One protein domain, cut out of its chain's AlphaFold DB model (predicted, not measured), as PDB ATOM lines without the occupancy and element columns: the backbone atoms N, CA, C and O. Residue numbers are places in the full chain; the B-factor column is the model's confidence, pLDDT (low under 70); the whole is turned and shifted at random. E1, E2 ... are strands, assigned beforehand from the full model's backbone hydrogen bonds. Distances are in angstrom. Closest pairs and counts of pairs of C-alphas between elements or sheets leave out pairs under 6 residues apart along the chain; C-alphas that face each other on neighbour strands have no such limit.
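Overview. This is residues 2 to 143 and 442 to 466 of the 474 residues of a protein of Terrabacter sp. 3264 (UniProt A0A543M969). Amid little regular structure, three sheets stack: strongly twisted E3-E4-E5-E6 in the middle, E7-E8-E9-E10 over one face, hairpin E1-E2 over the other. Hairpin E11-E12 sits beside edge strand E3. The 167 printed residues include no named helix and twelve strands, E1 to E12, antiparallel in each sheet; the class is all strand, under half the residues. The whole is compact, radius of gyration of the C-alphas 15.3 A, spanning 46 by 38 by 27 A.

Arrangement. E3 (45 to 50), E4 (53 to 60), E5 (67 to 72) and E6 (82 to 86) form a meander, each strand the antiparallel neighbour of the one before; N 48 and O 55 are within hydrogen-bond range, 2.9 A. Facing it is the meander E7 (101 to 104), E8 (109 to 114), E9 (122 to 127), E10 (139 to 142); the closest C-alphas of E3 and E7, Val 46 and Thr 102, are 6.1 A apart. Hairpin E1 (7 to 12) and E2 (17 to 19) faces the first sheet too; the closest C-alphas of E1 and E6 are Thr 9 and Thr 83, 5.2 A. In hairpin E11 (448 to 454) and E12 (460 to 463), N 463 and O 449 are 2.8 A apart.

Along the chain. E4 measures 22.3 A from first to last C-alpha. E1 begins at C-alpha 7 (30.230, 24.314, 7.773); E12 ends at C-alpha 463 (8.475, 33.851, 9.304).

Size, cuts and confidence. Residues 144 to 441 are not printed; C-alphas 143 and 442 are 38.0 A apart. The links E2 to E3, E6 to E7 and E9 to E10 are long. Residue 25 has pLDDT under 70.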
ATOM      1  N   ALA A   2      19.508  28.645   8.243       92.31
ATOM      2  CA  ALA A   2      20.829  28.135   8.615       92.31
ATOM      3  C   ALA A   2      20.788  27.737  10.103       92.31
ATOM      4  O   ALA A   2      19.803  28.050  10.772       92.31
ATOM      5  N   TRP A   3      21.799  27.022  10.591       93.56
ATOM      6  CA  TRP A   3      22.005  26.730  12.015       93.56
ATOM      7  C   TRP A   3      23.504  26.669  12.296       93.56
ATOM      8  O   TRP A   3      24.288  26.398  11.378       93.56
ATOM      9  N   GLY A   4      23.911  26.938  13.534       92.56
ATOM     10  CA  GLY A   4      25.287  27.261  13.907       92.56
ATOM     11  C   GLY A   4      26.326  26.266  13.399       92.56
ATOM     12  O   GLY A   4      27.368  26.660  12.883       92.56
ATOM     13  N   ASN A   5      26.024  24.970  13.464       92.56
ATOM     14  CA  ASN A   5      26.961  23.912  13.081       92.56
ATOM     15  C   ASN A   5      27.034  23.648  11.563       92.56
ATOM     16  O   ASN A   5      27.572  22.629  11.128       92.56
ATOM     17  N   LEU A   6      26.470  24.519  10.725       95.06
ATOM     18  CA  LEU A   6      26.696  24.439   9.285       95.06
ATOM     19  C   LEU A   6      28.147  24.810   8.954       95.06
ATOM     20  O   LEU A   6      28.603  25.874   9.377       95.06
ATOM     21  N   PRO A   7      28.877  23.979   8.187       95.25
ATOM     22  CA  PRO A   7      30.230  24.314   7.773       95.25
ATOM     23  C   PRO A   7      30.213  25.462   6.765       95.25
ATOM     24  O   PRO A   7      29.331  25.554   5.907       95.25
ATOM     25  N   LEU A   8      31.234  26.312   6.837       97.00
ATOM     26  CA  LEU A   8      31.460  27.345   5.833       97.00
ATOM     27  C   LEU A   8      32.024  26.710   4.557       97.00
ATOM     28  O   LEU A   8      32.862  25.810   4.597       97.00
ATOM     29  N   THR A   9      31.588  27.211   3.405       97.38
ATOM     30  CA  THR A   9      32.065  26.759   2.082       97.38
ATOM     31  C   THR A   9      33.515  27.144   1.787       97.38
ATOM     32  O   THR A   9      34.175  26.504   0.967       97.38
ATOM     33  N   ASN A  10      34.014  28.176   2.457       96.75
ATOM     34  CA  ASN A  10      35.353  28.746   2.336       96.75
ATOM     35  C   ASN A  10      35.899  29.101   3.735       96.75
ATOM     36  O   ASN A  10      36.069  30.277   4.048       96.75
ATOM     37  N   PRO A  11      36.122  28.101   4.603       95.31
ATOM     38  CA  PRO A  11      36.478  28.347   5.993       95.31
ATOM     39  C   PRO A  11      37.884  28.949   6.117       95.31
ATOM     40  O   PRO A  11      38.800  28.538   5.399       95.31
ATOM     41  N   ASP A  12      38.084  29.821   7.104       93.75
ATOM     42  CA  ASP A  12      39.420  30.141   7.603       93.75
ATOM     43  C   ASP A  12      39.792  29.153   8.713       93.75
ATOM     44  O   ASP A  12      39.630  29.384   9.915       93.75
ATOM     45  N   THR A  13      40.324  28.007   8.294       92.25
ATOM     46  CA  THR A  13      40.790  26.969   9.220       92.25
ATOM     47  C   THR A  13      41.995  27.402  10.049       92.25
ATOM     48  O   THR A  13      42.213  26.841  11.118       92.25
ATOM     49  N   ALA A  14      42.802  28.353   9.563       90.44
ATOM     50  CA  ALA A  14      44.001  28.794  10.275       90.44
ATOM     51  C   ALA A  14      43.641  29.635  11.504       90.44
ATOM     52  O   ALA A  14      44.379  29.632  12.488       90.44
ATOM     53  N   ASN A  15      42.497  30.314  11.445       90.00
ATOM     54  CA  ASN A  15      41.981  31.157  12.513       90.00
ATOM     55  C   ASN A  15      40.707  30.614  13.183       90.00
ATOM     56  O   ASN A  15      40.112  31.302  14.009       90.00
ATOM     57  N   GLY A  16      40.297  29.394  12.827       90.88
ATOM     58  CA  GLY A  16      39.191  28.677  13.457       90.88
ATOM     59  C   GLY A  16      37.788  29.189  13.124       90.88
ATOM     60  O   GLY A  16      36.829  28.790  13.786       90.88
ATOM     61  N   VAL A  17      37.640  30.001  12.075       93.81
ATOM     62  CA  VAL A  17      36.339  30.413  11.526       93.81
ATOM     63  C   VAL A  17      35.916  29.370  10.497       93.81
ATOM     64  O   VAL A  17      36.283  29.412   9.323       93.81
ATOM     65  N   THR A  18      35.212  28.346  10.974       93.75
ATOM     66  CA  THR A  18      34.943  27.127  10.191       93.75
ATOM     67  C   THR A  18      33.465  26.801  10.039       93.75
ATOM     68  O   THR A  18      33.100  26.087   9.102       93.75
ATOM     69  N   HIS A  19      32.621  27.333  10.920       94.50
ATOM     70  CA  HIS A  19      31.185  27.082  10.954       94.50
ATOM     71  C   HIS A  19      30.427  28.405  11.050       94.50
ATOM     72  O   HIS A  19      31.006  29.431  11.390       94.50
ATOM     73  N   TYR A  20      29.141  28.370  10.714       95.38
ATOM     74  CA  TYR A  20      28.279  29.548  10.694       95.38
ATOM     75  C   TYR A  20      28.154  30.221  12.062       95.38
ATOM     76  O   TYR A  20      28.285  31.424  12.126       95.38
ATOM     77  N   GLY A  21      27.895  29.470  13.132       93.31
ATOM     78  CA  GLY A  21      27.619  30.026  14.464       93.31
ATOM     79  C   GLY A  21      28.675  29.684  15.508       93.31
ATOM     80  O   GLY A  21      28.367  29.703  16.697       93.31
ATOM     81  N   TYR A  22      29.878  29.294  15.079       91.69
ATOM     82  CA  TYR A  22      30.962  28.921  15.984       91.69
ATOM     83  C   TYR A  22      32.315  29.361  15.438       91.69
ATOM     84  O   TYR A  22      32.665  29.074  14.287       91.69
ATOM     85  N   ASN A  23      33.130  29.938  16.313       88.94
ATOM     86  CA  ASN A  23      34.556  30.135  16.092       88.94
ATOM     87  C   ASN A  23      35.344  29.448  17.220       88.94
ATOM     88  O   ASN A  23      34.847  29.169  18.312       88.94
ATOM     89  N   THR A  24      36.581  29.062  16.935       77.50
ATOM     90  CA  THR A  24      37.358  28.252  17.877       77.50
ATOM     91  C   THR A  24      38.835  28.586  17.819       77.50
ATOM     92  O   THR A  24      39.355  28.958  16.774       77.50
ATOM     93  N   LEU A  25      39.524  28.433  18.947       68.44
ATOM     94  CA  LEU A  25      40.980  28.307  18.962       68.44
ATOM     95  C   LEU A  25      41.397  26.854  19.235       68.44
ATOM     96  O   LEU A  25      42.338  26.379  18.608       68.44
ATOM     97  N   ASP A  26      40.653  26.128  20.085       71.19
ATOM     98  CA  ASP A  26      41.066  24.816  20.612       71.19
ATOM     99  C   ASP A  26      39.927  23.765  20.757       71.19
ATOM    100  O   ASP A  26      40.193  22.615  21.113       71.19
ATOM    101  N   GLY A  27      38.663  24.130  20.496       74.12
ATOM    102  CA  GLY A  27      37.454  23.300  20.675       74.12
ATOM    103  C   GLY A  27      36.708  22.947  19.376       74.12
ATOM    104  O   GLY A  27      36.991  23.499  18.313       74.12
ATOM    105  N   ALA A  28      35.733  22.035  19.452       82.81
ATOM    106  CA  ALA A  28      34.837  21.695  18.338       82.81
ATOM    107  C   ALA A  28      33.385  22.117  18.651       82.81
ATOM    108  O   ALA A  28      33.013  22.142  19.830       82.81
ATOM    109  N   PRO A  29      32.572  22.460  17.634       84.56
ATOM    110  CA  PRO A  29      31.169  22.827  17.823       84.56
ATOM    111  C   PRO A  29      30.321  21.625  18.263       84.56
ATOM    112  O   PRO A  29      30.626  20.482  17.909       84.56
ATOM    113  N   LEU A  30      29.244  21.895  19.007       83.19
ATOM    114  CA  LEU A  30      28.259  20.911  19.484       83.19
ATOM    115  C   LEU A  30      28.871  19.705  20.220       83.19
ATOM    116  O   LEU A  30      28.402  18.570  20.091       83.19
ATOM    117  N   THR A  31      29.936  19.933  20.989       83.69
ATOM    118  CA  THR A  31      30.533  18.887  21.832       83.69
ATOM    119  C   THR A  31      29.836  18.756  23.177       83.69
ATOM    120  O   THR A  31      29.928  17.684  23.776       83.69
ATOM    121  N   GLN A  32      29.162  19.814  23.649       86.50
ATOM    122  CA  GLN A  32      28.590  19.889  24.997       86.50
ATOM    123  C   GLN A  32      29.632  19.521  26.067       86.50
ATOM    124  O   GLN A  32      29.441  18.651  26.923       86.50
ATOM    125  N   THR A  33      30.801  20.163  25.980       86.38
ATOM    126  CA  THR A  33      31.902  19.990  26.932       86.38
ATOM    127  C   THR A  33      32.427  21.340  27.408       86.38
ATOM    128  O   THR A  33      32.194  22.369  26.792       86.38
ATOM    129  N   LYS A  34      33.213  21.347  28.490       83.94
ATOM    130  CA  LYS A  34      33.814  22.582  29.034       83.94
ATOM    131  C   LYS A  34      34.786  23.294  28.081       83.94
ATOM    132  O   LYS A  34      35.147  24.439  28.333       83.94
ATOM    133  N   ASN A  35      35.229  22.604  27.033       84.94
ATOM    134  CA  ASN A  35      36.161  23.112  26.029       84.94
ATOM    135  C   ASN A  35      35.493  23.135  24.640       84.94
ATOM    136  O   ASN A  35      36.157  22.906  23.629       84.94
ATOM    137  N   GLU A  36      34.171  23.296  24.601       87.56
ATOM    138  CA  GLU A  36      33.419  23.490  23.365       87.56
ATOM    139  C   GLU A  36      33.886  24.748  22.618       87.56
ATOM    140  O   GLU A  36      34.489  25.647  23.196       87.56
ATOM    141  N   ALA A  37      33.656  24.797  21.304       88.75
ATOM    142  CA  ALA A  37      33.887  26.022  20.547       88.75
ATOM    143  C   ALA A  37      33.074  27.194  21.128       88.75
ATOM    144  O   ALA A  37      31.996  26.996  21.697       88.75
ATOM    145  N   HIS A  38      33.580  28.413  20.943       91.06
ATOM    146  CA  HIS A  38      32.810  29.601  21.275       91.06
ATOM    147  C   HIS A  38      31.591  29.647  20.363       91.06
ATOM    148  O   HIS A  38      31.711  29.511  19.138       91.06
ATOM    149  N   LYS A  39      30.422  29.813  20.970       91.00
ATOM    150  CA  LYS A  39      29.236  30.228  20.235       91.00
ATOM    151  C   LYS A  39      29.436  31.680  19.847       91.00
ATOM    152  O   LYS A  39      29.986  32.462  20.612       91.00
ATOM    153  N   THR A  40      29.070  31.989  18.621       91.50
ATOM    154  CA  THR A  40      29.107  33.358  18.109       91.50
ATOM    155  C   THR A  40      27.687  33.804  17.881       91.50
ATOM    156  O   THR A  40      26.835  32.962  17.608       91.50
ATOM    157  N   GLU A  41      27.470  35.096  17.834       89.88
ATOM    158  CA  GLU A  41      26.153  35.691  17.878       89.88
ATOM    159  C   GLU A  41      25.838  36.386  16.555       89.88
ATOM    160  O   GLU A  41      26.332  37.476  16.287       89.88
ATOM    161  N   PRO A  42      25.077  35.747  15.659       91.56
ATOM    162  CA  PRO A  42      24.644  36.378  14.421       91.56
ATOM    163  C   PRO A  42      23.558  37.440  14.676       91.56
ATOM    164  O   PRO A  42      22.389  37.190  14.370       91.56
ATOM    165  N   ASP A  43      23.969  38.596  15.203       86.06
ATOM    166  CA  ASP A  43      23.096  39.637  15.752       86.06
ATOM    167  C   ASP A  43      22.121  40.194  14.719       86.06
ATOM    168  O   ASP A  43      20.932  39.885  14.725       86.06
ATOM    169  N   LYS A  44      22.609  40.940  13.728       93.44
ATOM    170  CA  LYS A  44      21.727  41.561  12.735       93.44
ATOM    171  C   LYS A  44      21.659  40.853  11.394       93.44
ATOM    172  O   LYS A  44      22.635  40.340  10.854       93.44
ATOM    173  N   ASN A  45      20.466  40.909  10.800       96.75
ATOM    174  CA  ASN A  45      20.154  40.342   9.493       96.75
ATOM    175  C   ASN A  45      20.075  41.423   8.406       96.75
ATOM    176  O   ASN A  45      19.331  42.392   8.531       96.75
ATOM    177  N   VAL A  46      20.746  41.193   7.274       98.38
ATOM    178  CA  VAL A  46      20.585  41.990   6.048       98.38
ATOM    179  C   VAL A  46      20.209  41.085   4.883       98.38
ATOM    180  O   VAL A  46      21.024  40.316   4.378       98.38
ATOM    181  N   TYR A  47      18.957  41.178   4.439       98.62
ATOM    182  CA  TYR A  47      18.456  40.448   3.272       98.62
ATOM    183  C   TYR A  47      18.640  41.259   1.985       98.62
ATOM    184  O   TYR A  47      18.187  42.400   1.915       98.62
ATOM    185  N   LEU A  48      19.269  40.664   0.965       98.81
ATOM    186  CA  LEU A  48      19.504  41.276  -0.347       98.81
ATOM    187  C   LEU A  48      19.232  40.294  -1.494       98.81
ATOM    188  O   LEU A  48      19.550  39.105  -1.413       98.81
ATOM    189  N   VAL A  49      18.713  40.829  -2.600       98.75
ATOM    190  CA  VAL A  49      18.570  40.154  -3.891       98.75
ATOM    191  C   VAL A  49      19.650  40.666  -4.841       98.75
ATOM    192  O   VAL A  49      19.521  41.742  -5.427       98.75
ATOM    193  N   LEU A  50      20.722  39.895  -5.012       98.50
ATOM    194  CA  LEU A  50      21.877  40.251  -5.847       98.50
ATOM    195  C   LEU A  50      22.094  39.179  -6.913       98.50
ATOM    196  O   LEU A  50      21.964  37.988  -6.642       98.50
ATOM    197  N   GLY A  51      22.352  39.583  -8.158       97.31
ATOM    198  CA  GLY A  51      22.473  38.644  -9.283       97.31
ATOM    199  C   GLY A  51      21.242  37.745  -9.503       97.31
ATOM    200  O   GLY A  51      21.369  36.671 -10.088       97.31
ATOM    201  N   GLY A  52      20.062  38.150  -9.014       97.31
ATOM    202  CA  GLY A  52      18.840  37.334  -9.030       97.31
ATOM    203  C   GLY A  52      18.794  36.222  -7.975       97.31
ATOM    204  O   GLY A  52      17.935  35.349  -8.079       97.31
ATOM    205  N   LYS A  53      19.703  36.243  -6.996       98.25
ATOM    206  CA  LYS A  53      19.778  35.292  -5.884       98.25
ATOM    207  C   LYS A  53      19.475  35.957  -4.552       98.25
ATOM    208  O   LYS A  53      19.711  37.150  -4.382       98.25
ATOM    209  N   HIS A  54      18.995  35.157  -3.613       98.50
ATOM    210  CA  HIS A  54      18.539  35.585  -2.300       98.50
ATOM    211  C   HIS A  54      19.601  35.323  -1.230       98.50
ATOM    212  O   HIS A  54      19.946  34.170  -0.956       98.50
ATOM    213  N   TYR A  55      20.074  36.385  -0.584       98.69
ATOM    214  CA  TYR A  55      21.141  36.314   0.407       98.69
ATOM    215  C   TYR A  55      20.746  36.957   1.726       98.69
ATOM    216  O   TYR A  55      20.150  38.031   1.728       98.69
ATOM    217  N   LEU A  56      21.125  36.319   2.831       98.38
ATOM    218  CA  LEU A  56      21.111  36.915   4.165       98.38
ATOM    219  C   LEU A  56      22.558  37.105   4.623       98.38
ATOM    220  O   LEU A  56      23.318  36.140   4.595       98.38
ATOM    221  N   TYR A  57      22.937  38.326   4.990       98.62
ATOM    222  CA  TYR A  57      24.256  38.665   5.526       98.62
ATOM    223  C   TYR A  57      24.148  38.964   7.011       98.62
ATOM    224  O   TYR A  57      23.205  39.647   7.417       98.62
ATOM    225  N   GLN A  58      25.105  38.461   7.785       97.56
ATOM    226  CA  GLN A  58      25.111  38.573   9.241       97.56
ATOM    227  C   GLN A  58      26.530  38.835   9.733       97.56
ATOM    228  O   GLN A  58      27.470  38.155   9.307       97.56
ATOM    229  N   GLY A  59      26.676  39.846  10.585       95.75
ATOM    230  CA  GLY A  59      27.846  39.993  11.444       95.75
ATOM    231  C   GLY A  59      27.770  38.991  12.588       95.75
ATOM    232  O   GLY A  59      26.680  38.540  12.919       95.75
ATOM    233  N   HIS A  60      28.920  38.595  13.122       94.44
ATOM    234  CA  HIS A  60      28.998  37.683  14.253       94.44
ATOM    235  C   HIS A  60      29.672  38.361  15.441       94.44
ATOM    236  O   HIS A  60      30.859  38.724  15.383       94.44
ATOM    237  N   GLU A  61      28.895  38.485  16.504       85.81
ATOM    238  CA  GLU A  61      29.292  38.952  17.813       85.81
ATOM    239  C   GLU A  61      29.905  37.789  18.620       85.81
ATOM    240  O   GLU A  61      29.779  36.613  18.258       85.81
ATOM    241  N   ILE A  62      30.649  38.119  19.675       86.44
ATOM    242  CA  ILE A  62      31.329  37.179  20.579       86.44
ATOM    243  C   ILE A  62      32.373  36.234  19.931       86.44
ATOM    244  O   ILE A  62      32.579  36.093  18.720       86.44
ATOM    245  N   GLY A  63      33.176  35.640  20.810       86.69
ATOM    246  CA  GLY A  63      34.261  34.734  20.484       86.69
ATOM    247  C   GLY A  63      35.588  35.453  20.210       86.69
ATOM    248  O   GLY A  63      35.714  36.671  20.347       86.69
ATOM    249  N   PRO A  64      36.643  34.703  19.856       87.62
ATOM    250  CA  PRO A  64      37.990  35.230  19.650       87.62
ATOM    251  C   PRO A  64      38.132  36.293  18.548       87.62
ATOM    252  O   PRO A  64      39.165  36.967  18.519       87.62
ATOM    253  N   ARG A  65      37.174  36.413  17.618       90.19
ATOM    254  CA  ARG A  65      37.171  37.422  16.542       90.19
ATOM    255  C   ARG A  65      35.809  37.550  15.866       90.19
ATOM    256  O   ARG A  65      35.089  36.558  15.768       90.19
ATOM    257  N   GLY A  66      35.542  38.730  15.308       92.94
ATOM    258  CA  GLY A  66      34.393  38.958  14.442       92.94
ATOM    259  C   GLY A  66      34.596  38.434  13.029       92.94
ATOM    260  O   GLY A  66      35.719  38.291  12.541       92.94
ATOM    261  N   TYR A  67      33.480  38.141  12.377       95.94
ATOM    262  CA  TYR A  67      33.412  37.747  10.978       95.94
ATOM    263  C   TYR A  67      32.009  38.029  10.432       95.94
ATOM    264  O   TYR A  67      31.084  38.334  11.179       95.94
ATOM    265  N   VAL A  68      31.864  37.972   9.113       97.69
ATOM    266  CA  VAL A  68      30.597  38.155   8.403       97.69
ATOM    267  C   VAL A  68      30.329  36.917   7.574       97.69
ATOM    268  O   VAL A  68      31.200  36.471   6.818       97.69
ATOM    269  N   THR A  69      29.118  36.386   7.662       97.81
ATOM    270  CA  THR A  69      28.674  35.272   6.823       97.81
ATOM    271  C   THR A  69      27.585  35.701   5.851       97.81
ATOM    272  O   THR A  69      26.944  36.743   5.995       97.81
ATOM    273  N   ARG A  70      27.405  34.887   4.810       98.31
ATOM    274  CA  ARG A  70      26.300  34.968   3.856       98.31
ATOM    275  C   ARG A  70      25.614  33.618   3.759       98.31
ATOM    276  O   ARG A  70      26.250  32.633   3.379       98.31
ATOM    277  N   ILE A  71      24.310  33.593   3.996       98.38
ATOM    278  CA  ILE A  71      23.436  32.448   3.744       98.38
ATOM    279  C   ILE A  71      22.837  32.600   2.343       98.38
ATOM    280  O   ILE A  71      22.125  33.564   2.065       98.38
ATOM    281  N   ASN A  72      23.086  31.635   1.457       98.19
ATOM    282  CA  ASN A  72      22.404  31.530   0.167       98.19
ATOM    283  C   ASN A  72      21.053  30.822   0.339       98.19
ATOM    284  O   ASN A  72      20.990  29.603   0.493       98.19
ATOM    285  N   LEU A  73      19.965  31.585   0.293       97.50
ATOM    286  CA  LEU A  73      18.613  31.077   0.539       97.50
ATOM    287  C   LEU A  73      18.081  30.218  -0.621       97.50
ATOM    288  O   LEU A  73      17.119  29.475  -0.425       97.50
ATOM    289  N   ASP A  74      18.734  30.267  -1.785       96.81
ATOM    290  CA  ASP A  74      18.412  29.448  -2.959       96.81
ATOM    291  C   ASP A  74      19.211  28.132  -3.011       96.81
ATOM    292  O   ASP A  74      18.915  27.254  -3.826       96.81
ATOM    293  N   GLU A  75      20.234  27.964  -2.164       97.19
ATOM    294  CA  GLU A  75      21.043  26.743  -2.136       97.19
ATOM    295  C   GLU A  75      20.317  25.620  -1.392       97.19
ATOM    296  O   GLU A  75      20.033  25.714  -0.198       97.19
ATOM    297  N   THR A  76      20.054  24.516  -2.082       95.69
ATOM    298  CA  THR A  76      19.345  23.356  -1.527       95.69
ATOM    299  C   THR A  76      20.230  22.422  -0.703       95.69
ATOM    300  O   THR A  76      19.704  21.735   0.168       95.69
ATOM    301  N   ASP A  77      21.542  22.400  -0.947       95.88
ATOM    302  CA  ASP A  77      22.518  21.614  -0.190       95.88
ATOM    303  C   ASP A  77      22.976  22.395   1.057       95.88
ATOM    304  O   ASP A  77      23.707  23.381   0.924       95.88
ATOM    305  N   PRO A  78      22.601  21.977   2.282       91.69
ATOM    306  CA  PRO A  78      22.967  22.704   3.496       91.69
ATOM    307  C   PRO A  78      24.481  22.884   3.671       91.69
ATOM    308  O   PRO A  78      24.909  23.896   4.216       91.69
ATOM    309  N   LEU A  79      25.298  21.957   3.155       93.38
ATOM    310  CA  LEU A  79      26.763  22.025   3.252       93.38
ATOM    311  C   LEU A  79      27.385  23.053   2.299       93.38
ATOM    312  O   LEU A  79      28.572  23.348   2.403       93.38
ATOM    313  N   LYS A  80      26.604  23.582   1.350       96.06
ATOM    314  CA  LYS A  80      27.023  24.632   0.414       96.06
ATOM    315  C   LYS A  80      26.373  25.984   0.694       96.06
ATOM    316  O   LYS A  80      26.555  26.931  -0.069       96.06
ATOM    317  N   ARG A  81      25.578  26.066   1.759       96.38
ATOM    318  CA  ARG A  81      24.648  27.169   1.971       96.38
ATOM    319  C   ARG A  81      25.299  28.424   2.542       96.38
ATOM    320  O   ARG A  81      24.848  29.519   2.213       96.38
ATOM    321  N   VAL A  82      26.315  28.271   3.389       98.19
ATOM    322  CA  VAL A  82      26.923  29.390   4.118       98.19
ATOM    323  C   VAL A  82      28.339  29.659   3.610       98.19
ATOM    324  O   VAL A  82      29.143  28.744   3.414       98.19
ATOM    325  N   THR A  83      28.645  30.928   3.367       98.06
ATOM    326  CA  THR A  83      29.948  31.411   2.892       98.06
ATOM    327  C   THR A  83      30.485  32.449   3.874       98.06
ATOM    328  O   THR A  83      29.735  33.314   4.319       98.06
ATOM    329  N   LEU A  84      31.778  32.374   4.186       97.81
ATOM    330  CA  LEU A  84      32.522  33.424   4.876       97.81
ATOM    331  C   LEU A  84      32.725  34.606   3.924       97.81
ATOM    332  O   LEU A  84      33.280  34.434   2.836       97.81
ATOM    333  N   ILE A  85      32.272  35.791   4.320       98.06
ATOM    334  CA  ILE A  85      32.376  37.018   3.523       98.06
ATOM    335  C   ILE A  85      33.594  37.840   3.921       98.06
ATOM    336  O   ILE A  85      34.253  38.390   3.043       98.06
ATOM    337  N   SER A  86      33.878  37.933   5.218       96.94
ATOM    338  CA  SER A  86      34.945  38.774   5.755       96.94
ATOM    339  C   SER A  86      35.270  38.358   7.187       96.94
ATOM    340  O   SER A  86      34.360  38.063   7.953       96.94
ATOM    341  N   ASP A  87      36.547  38.338   7.557       94.94
ATOM    342  CA  ASP A  87      37.044  38.067   8.920       94.94
ATOM    343  C   ASP A  87      38.355  38.812   9.248       94.94
ATOM    344  O   ASP A  87      38.927  38.678  10.335       94.94
ATOM    345  N   THR A  88      38.851  39.605   8.295       94.12
ATOM    346  CA  THR A  88      40.069  40.402   8.422       94.12
ATOM    347  C   THR A  88      39.908  41.774   7.786       94.12
ATOM    348  O   THR A  88      39.097  41.992   6.883       94.12
ATOM    349  N   ASP A  89      40.662  42.740   8.296       92.25
ATOM    350  CA  ASP A  89      40.660  44.098   7.779       92.25
ATOM    351  C   ASP A  89      41.597  44.248   6.570       92.25
ATOM    352  O   ASP A  89      42.343  43.346   6.173       92.25
ATOM    353  N   SER A  90      41.582  45.435   5.969       91.06
ATOM    354  CA  SER A  90      42.463  45.796   4.849       91.06
ATOM    355  C   SER A  90      43.965  45.617   5.140       91.06
ATOM    356  O   SER A  90      44.735  45.362   4.206       91.06
ATOM    357  N   ALA A  91      44.386  45.675   6.409       90.00
ATOM    358  CA  ALA A  91      45.758  45.425   6.855       90.00
ATOM    359  C   ALA A  91      46.044  43.934   7.140       90.00
ATOM    360  O   ALA A  91      47.198  43.569   7.374       90.00
ATOM    361  N   GLY A  92      45.029  43.069   7.069       89.75
ATOM    362  CA  GLY A  92      45.109  41.640   7.372       89.75
ATOM    363  C   GLY A  92      45.035  41.318   8.868       89.75
ATOM    364  O   GLY A  92      45.349  40.191   9.252       89.75
ATOM    365  N   ALA A  93      44.664  42.280   9.713       90.12
ATOM    366  CA  ALA A  93      44.397  42.038  11.125       90.12
ATOM    367  C   ALA A  93      42.969  41.508  11.311       90.12
ATOM    368  O   ALA A  93      42.081  41.815  10.521       90.12
ATOM    369  N   ALA A  94      42.729  40.734  12.370       87.81
ATOM    370  CA  ALA A  94      41.361  40.440  12.789       87.81
ATOM    371  C   ALA A  94      40.685  41.757  13.199       87.81
ATOM    372  O   ALA A  94      41.251  42.498  14.009       87.81
ATOM    373  N   TYR A  95      39.508  42.054  12.647       84.06
ATOM    374  CA  TYR A  95      38.700  43.169  13.143       84.06
ATOM    375  C   TYR A  95      37.758  42.685  14.262       84.06
ATOM    376  O   TYR A  95      37.585  41.472  14.433       84.06
ATOM    377  N   PRO A  96      37.244  43.604  15.104       89.50
ATOM    378  CA  PRO A  96      36.445  43.261  16.280       89.50
ATOM    379  C   PRO A  96      35.212  42.410  15.952       89.50
ATOM    380  O   PRO A  96      34.808  42.321  14.793       89.50
ATOM    381  N   THR A  97      34.615  41.815  16.986       92.31
ATOM    382  CA  THR A  97      33.268  41.231  16.919       92.31
ATOM    383  C   THR A  97      32.285  42.249  16.351       92.31
ATOM    384  O   THR A  97      32.432  43.452  16.592       92.31
ATOM    385  N   ILE A  98      31.379  41.764  15.504       93.62
ATOM    386  CA  ILE A  98      30.434  42.613  14.784       93.62
ATOM    387  C   ILE A  98      29.071  42.418  15.386       93.62
ATOM    388  O   ILE A  98      28.599  41.293  15.468       93.62
ATOM    389  N   ASP A  99      28.481  43.543  15.713       92.38
ATOM    390  CA  ASP A  99      27.187  43.630  16.339       92.38
ATOM    391  C   ASP A  99      26.173  43.964  15.229       92.38
ATOM    392  O   ASP A  99      25.755  43.104  14.443       92.38
ATOM    393  N   GLY A 100      25.985  45.251  14.941       95.25
ATOM    394  CA  GLY A 100      25.143  45.672  13.832       95.25
ATOM    395  C   GLY A 100      25.737  45.525  12.426       95.25
ATOM    396  O   GLY A 100      26.937  45.625  12.144       95.25
ATOM    397  N   ILE A 101      24.814  45.367  11.477       97.94
ATOM    398  CA  ILE A 101      25.080  45.343  10.040       97.94
ATOM    399  C   ILE A 101      23.944  46.028   9.263       97.94
ATOM    400  O   ILE A 101      22.765  45.895   9.599       97.94
ATOM    401  N   THR A 102      24.285  46.756   8.198       98.31
ATOM    402  CA  THR A 102      23.323  47.264   7.202       98.31
ATOM    403  C   THR A 102      23.927  47.271   5.796       98.31
ATOM    404  O   THR A 102      25.137  47.119   5.622       98.31
ATOM    405  N   TRP A 103      23.089  47.439   4.772       98.62
ATOM    406  CA  TRP A 103      23.525  47.609   3.385       98.62
ATOM    407  C   TRP A 103      23.498  49.082   2.987       98.62
ATOM    408  O   TRP A 103      22.446  49.721   3.027       98.62
ATOM    409  N   ASP A 104      24.637  49.592   2.522       98.69
ATOM    410  CA  ASP A 104      24.732  50.899   1.890       98.69
ATOM    411  C   ASP A 104      24.669  50.773   0.356       98.69
ATOM    412  O   ASP A 104      25.661  50.413  -0.288       98.69
ATOM    413  N   PRO A 105      23.534  51.120  -0.278       98.50
ATOM    414  CA  PRO A 105      23.389  51.035  -1.725       98.50
ATOM    415  C   PRO A 105      24.179  52.114  -2.481       98.50
ATOM    416  O   PRO A 105      24.350  51.990  -3.699       98.50
ATOM    417  N   PHE A 106      24.632  53.180  -1.810       98.62
ATOM    418  CA  PHE A 106      25.361  54.276  -2.450       98.62
ATOM    419  C   PHE A 106      26.836  53.929  -2.662       98.62
ATOM    420  O   PHE A 106      27.378  54.228  -3.728       98.62
ATOM    421  N   THR A 107      27.452  53.250  -1.693       98.12
ATOM    422  CA  THR A 107      28.827  52.728  -1.784       98.12
ATOM    423  C   THR A 107      28.901  51.267  -2.232       98.12
ATOM    424  O   THR A 107      29.956  50.824  -2.682       98.12
ATOM    425  N   ARG A 108      27.783  50.526  -2.165       98.25
ATOM    426  CA  ARG A 108      27.698  49.068  -2.377       98.25
ATOM    427  C   ARG A 108      28.526  48.279  -1.367       98.25
ATOM    428  O   ARG A 108      29.269  47.359  -1.722       98.25
ATOM    429  N   GLN A 109      28.397  48.667  -0.106       98.50
ATOM    430  CA  GLN A 109      29.119  48.063   1.003       98.50
ATOM    431  C   GLN A 109      28.143  47.592   2.079       98.50
ATOM    432  O   GLN A 109      27.139  48.243   2.358       98.50
ATOM    433  N   LEU A 110      28.461  46.465   2.708       98.69
ATOM    434  CA  LEU A 110      27.946  46.160   4.036       98.69
ATOM    435  C   LEU A 110      28.658  47.091   5.016       98.69
ATOM    436  O   LEU A 110      29.891  47.107   5.040       98.69
ATOM    437  N   LEU A 111      27.902  47.858   5.794       98.69
ATOM    438  CA  LEU A 111      28.431  48.628   6.913       98.69
ATOM    439  C   LEU A 111      28.251  47.803   8.182       98.69
ATOM    440  O   LEU A 111      27.157  47.311   8.440       98.69
ATOM    441  N   LEU A 112      29.335  47.648   8.930       98.00
ATOM    442  CA  LEU A 112      29.460  46.798  10.106       98.00
ATOM    443  C   LEU A 112      29.834  47.671  11.295       98.00
ATOM    444  O   LEU A 112      30.732  48.513  11.175       98.00
ATOM    445  N   THR A 113      29.200  47.457  12.432       97.19
ATOM    446  CA  THR A 113      29.507  48.153  13.679       97.19
ATOM    447  C   THR A 113      30.165  47.197  14.664       97.19
ATOM    448  O   THR A 113      29.879  46.004  14.702       97.19
ATOM    449  N   ALA A 114      31.137  47.725  15.401       94.75
ATOM    450  CA  ALA A 114      31.818  47.005  16.462       94.75
ATOM    451  C   ALA A 114      31.486  47.654  17.804       94.75
ATOM    452  O   ALA A 114      31.901  48.797  18.055       94.75
ATOM    453  N   GLU A 115      30.818  46.897  18.669       90.75
ATOM    454  CA  GLU A 115      30.397  47.314  20.003       90.75
ATOM    455  C   GLU A 115      31.585  47.224  20.978       90.75
ATOM    456  O   GLU A 115      31.814  46.296  21.747       90.75
ATOM    457  N   SER A 116      32.507  48.178  20.849       91.25
ATOM    458  CA  SER A 116      33.654  48.283  21.743       91.25
ATOM    459  C   SER A 116      34.046  49.730  21.977       91.25
ATOM    460  O   SER A 116      34.012  50.566  21.077       91.25
ATOM    461  N   SER A 117      34.510  50.047  23.185       90.88
ATOM    462  CA  SER A 117      35.007  51.393  23.478       90.88
ATOM    463  C   SER A 117      36.146  51.803  22.537       90.88
ATOM    464  O   SER A 117      36.934  50.979  22.052       90.88
ATOM    465  N   ALA A 118      36.292  53.112  22.336       93.38
ATOM    466  CA  ALA A 118      37.430  53.661  21.619       93.38
ATOM    467  C   ALA A 118      38.773  53.176  22.218       93.38
ATOM    468  O   ALA A 118      38.915  53.080  23.441       93.38
ATOM    469  N   PRO A 119      39.787  52.866  21.386       92.38
ATOM    470  CA  PRO A 119      39.824  53.033  19.931       92.38
ATOM    471  C   PRO A 119      39.378  51.786  19.140       92.38
ATOM    472  O   PRO A 119      39.641  51.716  17.939       92.38
ATOM    473  N   LYS A 120      38.808  50.768  19.800       91.38
ATOM    474  CA  LYS A 120      38.577  49.450  19.190       91.38
ATOM    475  C   LYS A 120      37.291  49.388  18.374       91.38
ATOM    476  O   LYS A 120      37.322  48.799  17.299       91.38
ATOM    477  N   GLY A 121      36.208  50.002  18.848       94.12
ATOM    478  CA  GLY A 121      34.947  50.040  18.107       94.12
ATOM    479  C   GLY A 121      34.967  51.006  16.926       94.12
ATOM    480  O   GLY A 121      35.996  51.621  16.589       94.12
ATOM    481  N   GLY A 122      33.805  51.178  16.311       95.25
ATOM    482  CA  GLY A 122      33.605  52.030  15.141       95.25
ATOM    483  C   GLY A 122      32.925  51.296  13.991       95.25
ATOM    484  O   GLY A 122      32.379  50.210  14.172       95.25
ATOM    485  N   VAL A 123      32.970  51.906  12.805       97.12
ATOM    486  CA  VAL A 123      32.335  51.370  11.593       97.12
ATOM    487  C   VAL A 123      33.375  50.809  10.626       97.12
ATOM    488  O   VAL A 123      34.412  51.433  10.364       97.12
ATOM    489  N   PHE A 124      33.072  49.648  10.061       96.56
ATOM    490  CA  PHE A 124      33.849  48.968   9.033       96.56
ATOM    491  C   PHE A 124      32.974  48.709   7.806       96.56
ATOM    492  O   PHE A 124      31.763  48.562   7.922       96.56
ATOM    493  N   ALA A 125      33.576  48.660   6.623       97.19
ATOM    494  CA  ALA A 125      32.869  48.471   5.365       97.19
ATOM    495  C   ALA A 125      33.436  47.291   4.574       97.19
ATOM    496  O   ALA A 125      34.649  47.211   4.369       97.19
ATOM    497  N   VAL A 126      32.563  46.411   4.084       98.25
ATOM    498  CA  VAL A 126      32.917  45.297   3.189       98.25
ATOM    499  C   VAL A 126      32.181  45.477   1.870       98.25
ATOM    500  O   VAL A 126      30.953  45.466   1.830       98.25
ATOM    501  N   GLY A 127      32.920  45.664   0.778       98.19
ATOM    502  CA  GLY A 127      32.322  45.836  -0.544       98.19
ATOM    503  C   GLY A 127      31.799  44.525  -1.127       98.19
ATOM    504  O   GLY A 127      32.446  43.486  -0.997       98.19
ATOM    505  N   LEU A 128      30.669  44.599  -1.833       98.56
ATOM    506  CA  LEU A 128      30.105  43.483  -2.592       98.56
ATOM    507  C   LEU A 128      30.014  43.822  -4.086       98.56
ATOM    508  O   LEU A 128      29.762  44.966  -4.477       98.56
ATOM    509  N   ASP A 129      30.186  42.814  -4.936       98.12
ATOM    510  CA  ASP A 129      29.906  42.920  -6.362       98.12
ATOM    511  C   ASP A 129      28.394  42.793  -6.664       98.12
ATOM    512  O   ASP A 129      27.551  42.638  -5.778       98.12
ATOM    513  N   ALA A 130      28.019  42.860  -7.945       97.56
ATOM    514  CA  ALA A 130      26.613  42.779  -8.358       97.56
ATOM    515  C   ALA A 130      25.952  41.408  -8.101       97.56
ATOM    516  O   ALA A 130      24.725  41.304  -8.182       97.56
ATOM    517  N   ASN A 131      26.743  40.370  -7.821       97.88
ATOM    518  CA  ASN A 131      26.287  39.022  -7.491       97.88
ATOM    519  C   ASN A 131      26.294  38.763  -5.977       97.88
ATOM    520  O   ASN A 131      25.887  37.683  -5.557       97.88
ATOM    521  N   GLY A 132      26.724  39.735  -5.166       97.38
ATOM    522  CA  GLY A 132      26.845  39.585  -3.719       97.38
ATOM    523  C   GLY A 132      28.108  38.858  -3.274       97.38
ATOM    524  O   GLY A 132      28.152  38.360  -2.149       97.38
ATOM    525  N   ASP A 133      29.120  38.751  -4.134       97.56
ATOM    526  CA  ASP A 133      30.427  38.225  -3.752       97.56
ATOM    527  C   ASP A 133      31.318  39.360  -3.217       97.56
ATOM    528  O   ASP A 133      31.252  40.486  -3.724       97.56
ATOM    529  N   PRO A 134      32.144  39.104  -2.187       97.06
ATOM    530  CA  PRO A 134      33.000  40.133  -1.618       97.06
ATOM    531  C   PRO A 134      34.048  40.612  -2.626       97.06
ATOM    532  O   PRO A 134      34.724  39.809  -3.277       97.06
ATOM    533  N   VAL A 135      34.234  41.929  -2.714       96.88
ATOM    534  CA  VAL A 135      35.363  42.529  -3.444       96.88
ATOM    535  C   VAL A 135      36.588  42.664  -2.537       96.88
ATOM    536  O   VAL A 135      36.508  42.450  -1.329       96.88
ATOM    537  N   ASP A 136      37.751  42.958  -3.125       93.50
ATOM    538  CA  ASP A 136      39.022  43.159  -2.404       93.50
ATOM    539  C   ASP A 136      39.418  42.000  -1.470       93.50
ATOM    540  O   ASP A 136      40.155  42.167  -0.497       93.50
ATOM    541  N   GLY A 137      38.947  40.792  -1.798       92.50
ATOM    542  CA  GLY A 137      39.180  39.582  -1.016       92.50
ATOM    543  C   GLY A 137      38.379  39.512   0.283       92.50
ATOM    544  O   GLY A 137      38.784  38.767   1.168       92.50
ATOM    545  N   GLY A 138      37.293  40.281   0.413       94.69
ATOM    546  CA  GLY A 138      36.473  40.298   1.626       94.69
ATOM    547  C   GLY A 138      37.134  41.024   2.784       94.69
ATOM    548  O   GLY A 138      36.863  40.711   3.930       94.69
ATOM    549  N   LYS A 139      38.034  41.970   2.503       95.56
ATOM    550  CA  LYS A 139      38.712  42.732   3.550       95.56
ATOM    551  C   LYS A 139      37.870  43.917   3.992       95.56
ATOM    552  O   LYS A 139      37.527  44.777   3.179       95.56
ATOM    553  N   ALA A 140      37.619  44.012   5.291       95.50
ATOM    554  CA  ALA A 140      36.900  45.140   5.859       95.50
ATOM    555  C   ALA A 140      37.774  46.407   5.903       95.50
ATOM    556  O   ALA A 140      38.934  46.394   6.327       95.50
ATOM    557  N   THR A 141      37.212  47.539   5.490       94.62
ATOM    558  CA  THR A 141      37.858  48.855   5.565       94.62
ATOM    559  C   THR A 141      37.259  49.649   6.714       94.62
ATOM    560  O   THR A 141      36.063  49.918   6.718       94.62
ATOM    561  N   ARG A 142      38.075  50.059   7.689       94.25
ATOM    562  CA  ARG A 142      37.614  50.942   8.770       94.25
ATOM    563  C   ARG A 142      37.284  52.330   8.220       94.25
ATOM    564  O   ARG A 142      38.063  52.876   7.441       94.25
ATOM    565  N   LEU A 143      36.184  52.922   8.678       95.62
ATOM    566  CA  LEU A 143      35.748  54.261   8.283       95.62
ATOM    567  C   LEU A 143      36.005  55.273   9.419       95.62
ATOM    568  O   LEU A 143      35.124  55.531  10.238       95.62
ATOM    569  N   THR A 442       2.392  39.940   4.118       92.38
ATOM    570  CA  THR A 442       1.152  39.144   4.011       92.38
ATOM    571  C   THR A 442       0.575  39.076   2.594       92.38
ATOM    572  O   THR A 442      -0.259  38.213   2.320       92.38
ATOM    573  N   THR A 443       0.971  39.984   1.694       91.62
ATOM    574  CA  THR A 443       0.355  40.127   0.360       91.62
ATOM    575  C   THR A 443       1.337  40.006  -0.800       91.62
ATOM    576  O   THR A 443       0.894  39.879  -1.940       91.62
ATOM    577  N   SER A 444       2.645  40.025  -0.547       93.00
ATOM    578  CA  SER A 444       3.672  39.908  -1.580       93.00
ATOM    579  C   SER A 444       4.742  38.891  -1.181       93.00
ATOM    580  O   SER A 444       5.341  39.039  -0.119       93.00
ATOM    581  N   PRO A 445       5.047  37.894  -2.035       90.81
ATOM    582  CA  PRO A 445       6.083  36.901  -1.752       90.81
ATOM    583  C   PRO A 445       7.507  37.468  -1.844       90.81
ATOM    584  O   PRO A 445       8.452  36.780  -1.477       90.81
ATOM    585  N   ALA A 446       7.679  38.690  -2.364       94.56
ATOM    586  CA  ALA A 446       8.984  39.344  -2.405       94.56
ATOM    587  C   ALA A 446       9.445  39.779  -1.007       94.56
ATOM    588  O   ALA A 446      10.640  39.776  -0.730       94.56
ATOM    589  N   TRP A 447       8.498  40.134  -0.130       97.25
ATOM    590  CA  TRP A 447       8.785  40.533   1.242       97.25
ATOM    591  C   TRP A 447       9.000  39.302   2.106       97.25
ATOM    592  O   TRP A 447       8.114  38.454   2.223       97.25
ATOM    593  N   ARG A 448      10.169  39.229   2.733       97.56
ATOM    594  CA  ARG A 448      10.551  38.128   3.613       97.56
ATOM    595  C   ARG A 448      10.814  38.650   5.011       97.56
ATOM    596  O   ARG A 448      11.200  39.808   5.192       97.56
ATOM    597  N   THR A 449      10.578  37.788   5.989       97.69
ATOM    598  CA  THR A 449      10.770  38.101   7.398       97.69
ATOM    599  C   THR A 449      11.660  37.059   8.039       97.69
ATOM    600  O   THR A 449      11.415  35.862   7.896       97.69
ATOM    601  N   PHE A 450      12.667  37.532   8.757       97.69
ATOM    602  CA  PHE A 450      13.703  36.721   9.375       97.69
ATOM    603  C   PHE A 450      13.793  37.052  10.853       97.69
ATOM    604  O   PHE A 450      13.510  38.182  11.241       97.69
ATOM    605  N   TRP A 451      14.209  36.075  11.642       96.19
ATOM    606  CA  TRP A 451      14.824  36.301  12.942       96.19
ATOM    607  C   TRP A 451      15.860  35.200  13.166       96.19
ATOM    608  O   TRP A 451      15.797  34.134  12.532       96.19
ATOM    609  N   THR A 452      16.824  35.467  14.027       94.94
ATOM    610  CA  THR A 452      17.910  34.554  14.338       94.94
ATOM    611  C   THR A 452      17.970  34.348  15.845       94.94
ATOM    612  O   THR A 452      17.846  35.293  16.610       94.94
ATOM    613  N   GLN A 453      18.105  33.091  16.259       92.06
ATOM    614  CA  GLN A 453      18.486  32.766  17.627       92.06
ATOM    615  C   GLN A 453      19.963  33.079  17.782       92.06
ATOM    616  O   GLN A 453      20.763  32.577  16.986       92.06
ATOM    617  N   GLN A 454      20.303  33.847  18.801       87.06
ATOM    618  CA  GLN A 454      21.662  33.926  19.310       87.06
ATOM    619  C   GLN A 454      21.849  32.961  20.469       87.06
ATOM    620  O   GLN A 454      20.885  32.376  20.989       87.06
ATOM    621  N   HIS A 455      23.121  32.739  20.794       84.62
ATOM    622  CA  HIS A 455      23.560  31.680  21.684       84.62
ATOM    623  C   HIS A 455      22.990  30.304  21.258       84.62
ATOM    624  O   HIS A 455      22.491  30.101  20.145       84.62
ATOM    625  N   GLY A 456      23.132  29.286  22.111       88.81
ATOM    626  CA  GLY A 456      22.636  27.944  21.786       88.81
ATOM    627  C   GLY A 456      23.154  27.361  20.453       88.81
ATOM    628  O   GLY A 456      24.363  27.212  20.245       88.81
ATOM    629  N   ASP A 457      22.220  26.966  19.588       91.62
ATOM    630  CA  ASP A 457      22.436  26.356  18.273       91.62
ATOM    631  C   ASP A 457      22.476  27.379  17.122       91.62
ATOM    632  O   ASP A 457      22.662  26.980  15.968       91.62
ATOM    633  N   ASN A 458      22.310  28.680  17.393       92.69
ATOM    634  CA  ASN A 458      22.353  29.758  16.399       92.69
ATOM    635  C   ASN A 458      21.442  29.521  15.176       92.69
ATOM    636  O   ASN A 458      21.892  29.531  14.024       92.69
ATOM    637  N   THR A 459      20.162  29.208  15.390       94.31
ATOM    638  CA  THR A 459      19.237  28.899  14.284       94.31
ATOM    639  C   THR A 459      18.625  30.160  13.680       94.31
ATOM    640  O   THR A 459      17.969  30.938  14.361       94.31
ATOM    641  N   THR A 460      18.726  30.308  12.357       95.88
ATOM    642  CA  THR A 460      18.007  31.353  11.609       95.88
ATOM    643  C   THR A 460      16.695  30.827  11.037       95.88
ATOM    644  O   THR A 460      16.663  29.833  10.285       95.88
ATOM    645  N   TRP A 461      15.620  31.558  11.312       95.50
ATOM    646  CA  TRP A 461      14.237  31.230  10.983       95.50
ATOM    647  C   TRP A 461      13.635  32.200   9.967       95.50
ATOM    648  O   TRP A 461      13.981  33.377   9.915       95.50
ATOM    649  N   GLU A 462      12.722  31.687   9.136       95.75
ATOM    650  CA  GLU A 462      11.879  32.511   8.265       95.75
ATOM    651  C   GLU A 462      10.467  32.516   8.823       95.75
ATOM    652  O   GLU A 462       9.908  31.456   9.118       95.75
ATOM    653  N   ILE A 463       9.874  33.700   8.929       93.94
ATOM    654  CA  ILE A 463       8.475  33.851   9.304       93.94
ATOM    655  C   ILE A 463       7.643  33.928   8.027       93.94
ATOM    656  O   ILE A 463       7.759  34.867   7.238       93.94
ATOM    657  N   HIS A 464       6.753  32.954   7.850       90.69
ATOM    658  CA  HIS A 464       5.746  32.980   6.796       90.69
ATOM    659  C   HIS A 464       4.426  33.520   7.337       90.69
ATOM    660  O   HIS A 464       3.828  32.957   8.257       90.69
ATOM    661  N   TRP A 465       3.947  34.603   6.736       87.44
ATOM    662  CA  TRP A 465       2.722  35.267   7.156       87.44
ATOM    663  C   TRP A 465       1.517  34.703   6.400       87.44
ATOM    664  O   TRP A 465       1.460  34.728   5.171       87.44
ATOM    665  N   ASN A 466       0.512  34.226   7.135       77.44
ATOM    666  CA  ASN A 466      -0.740  33.762   6.541       77.44
ATOM    667  C   ASN A 466      -1.652  34.960   6.226       77.44
ATOM    668  O   ASN A 466      -2.446  35.383   7.063       77.44
TER     669      ASN A 466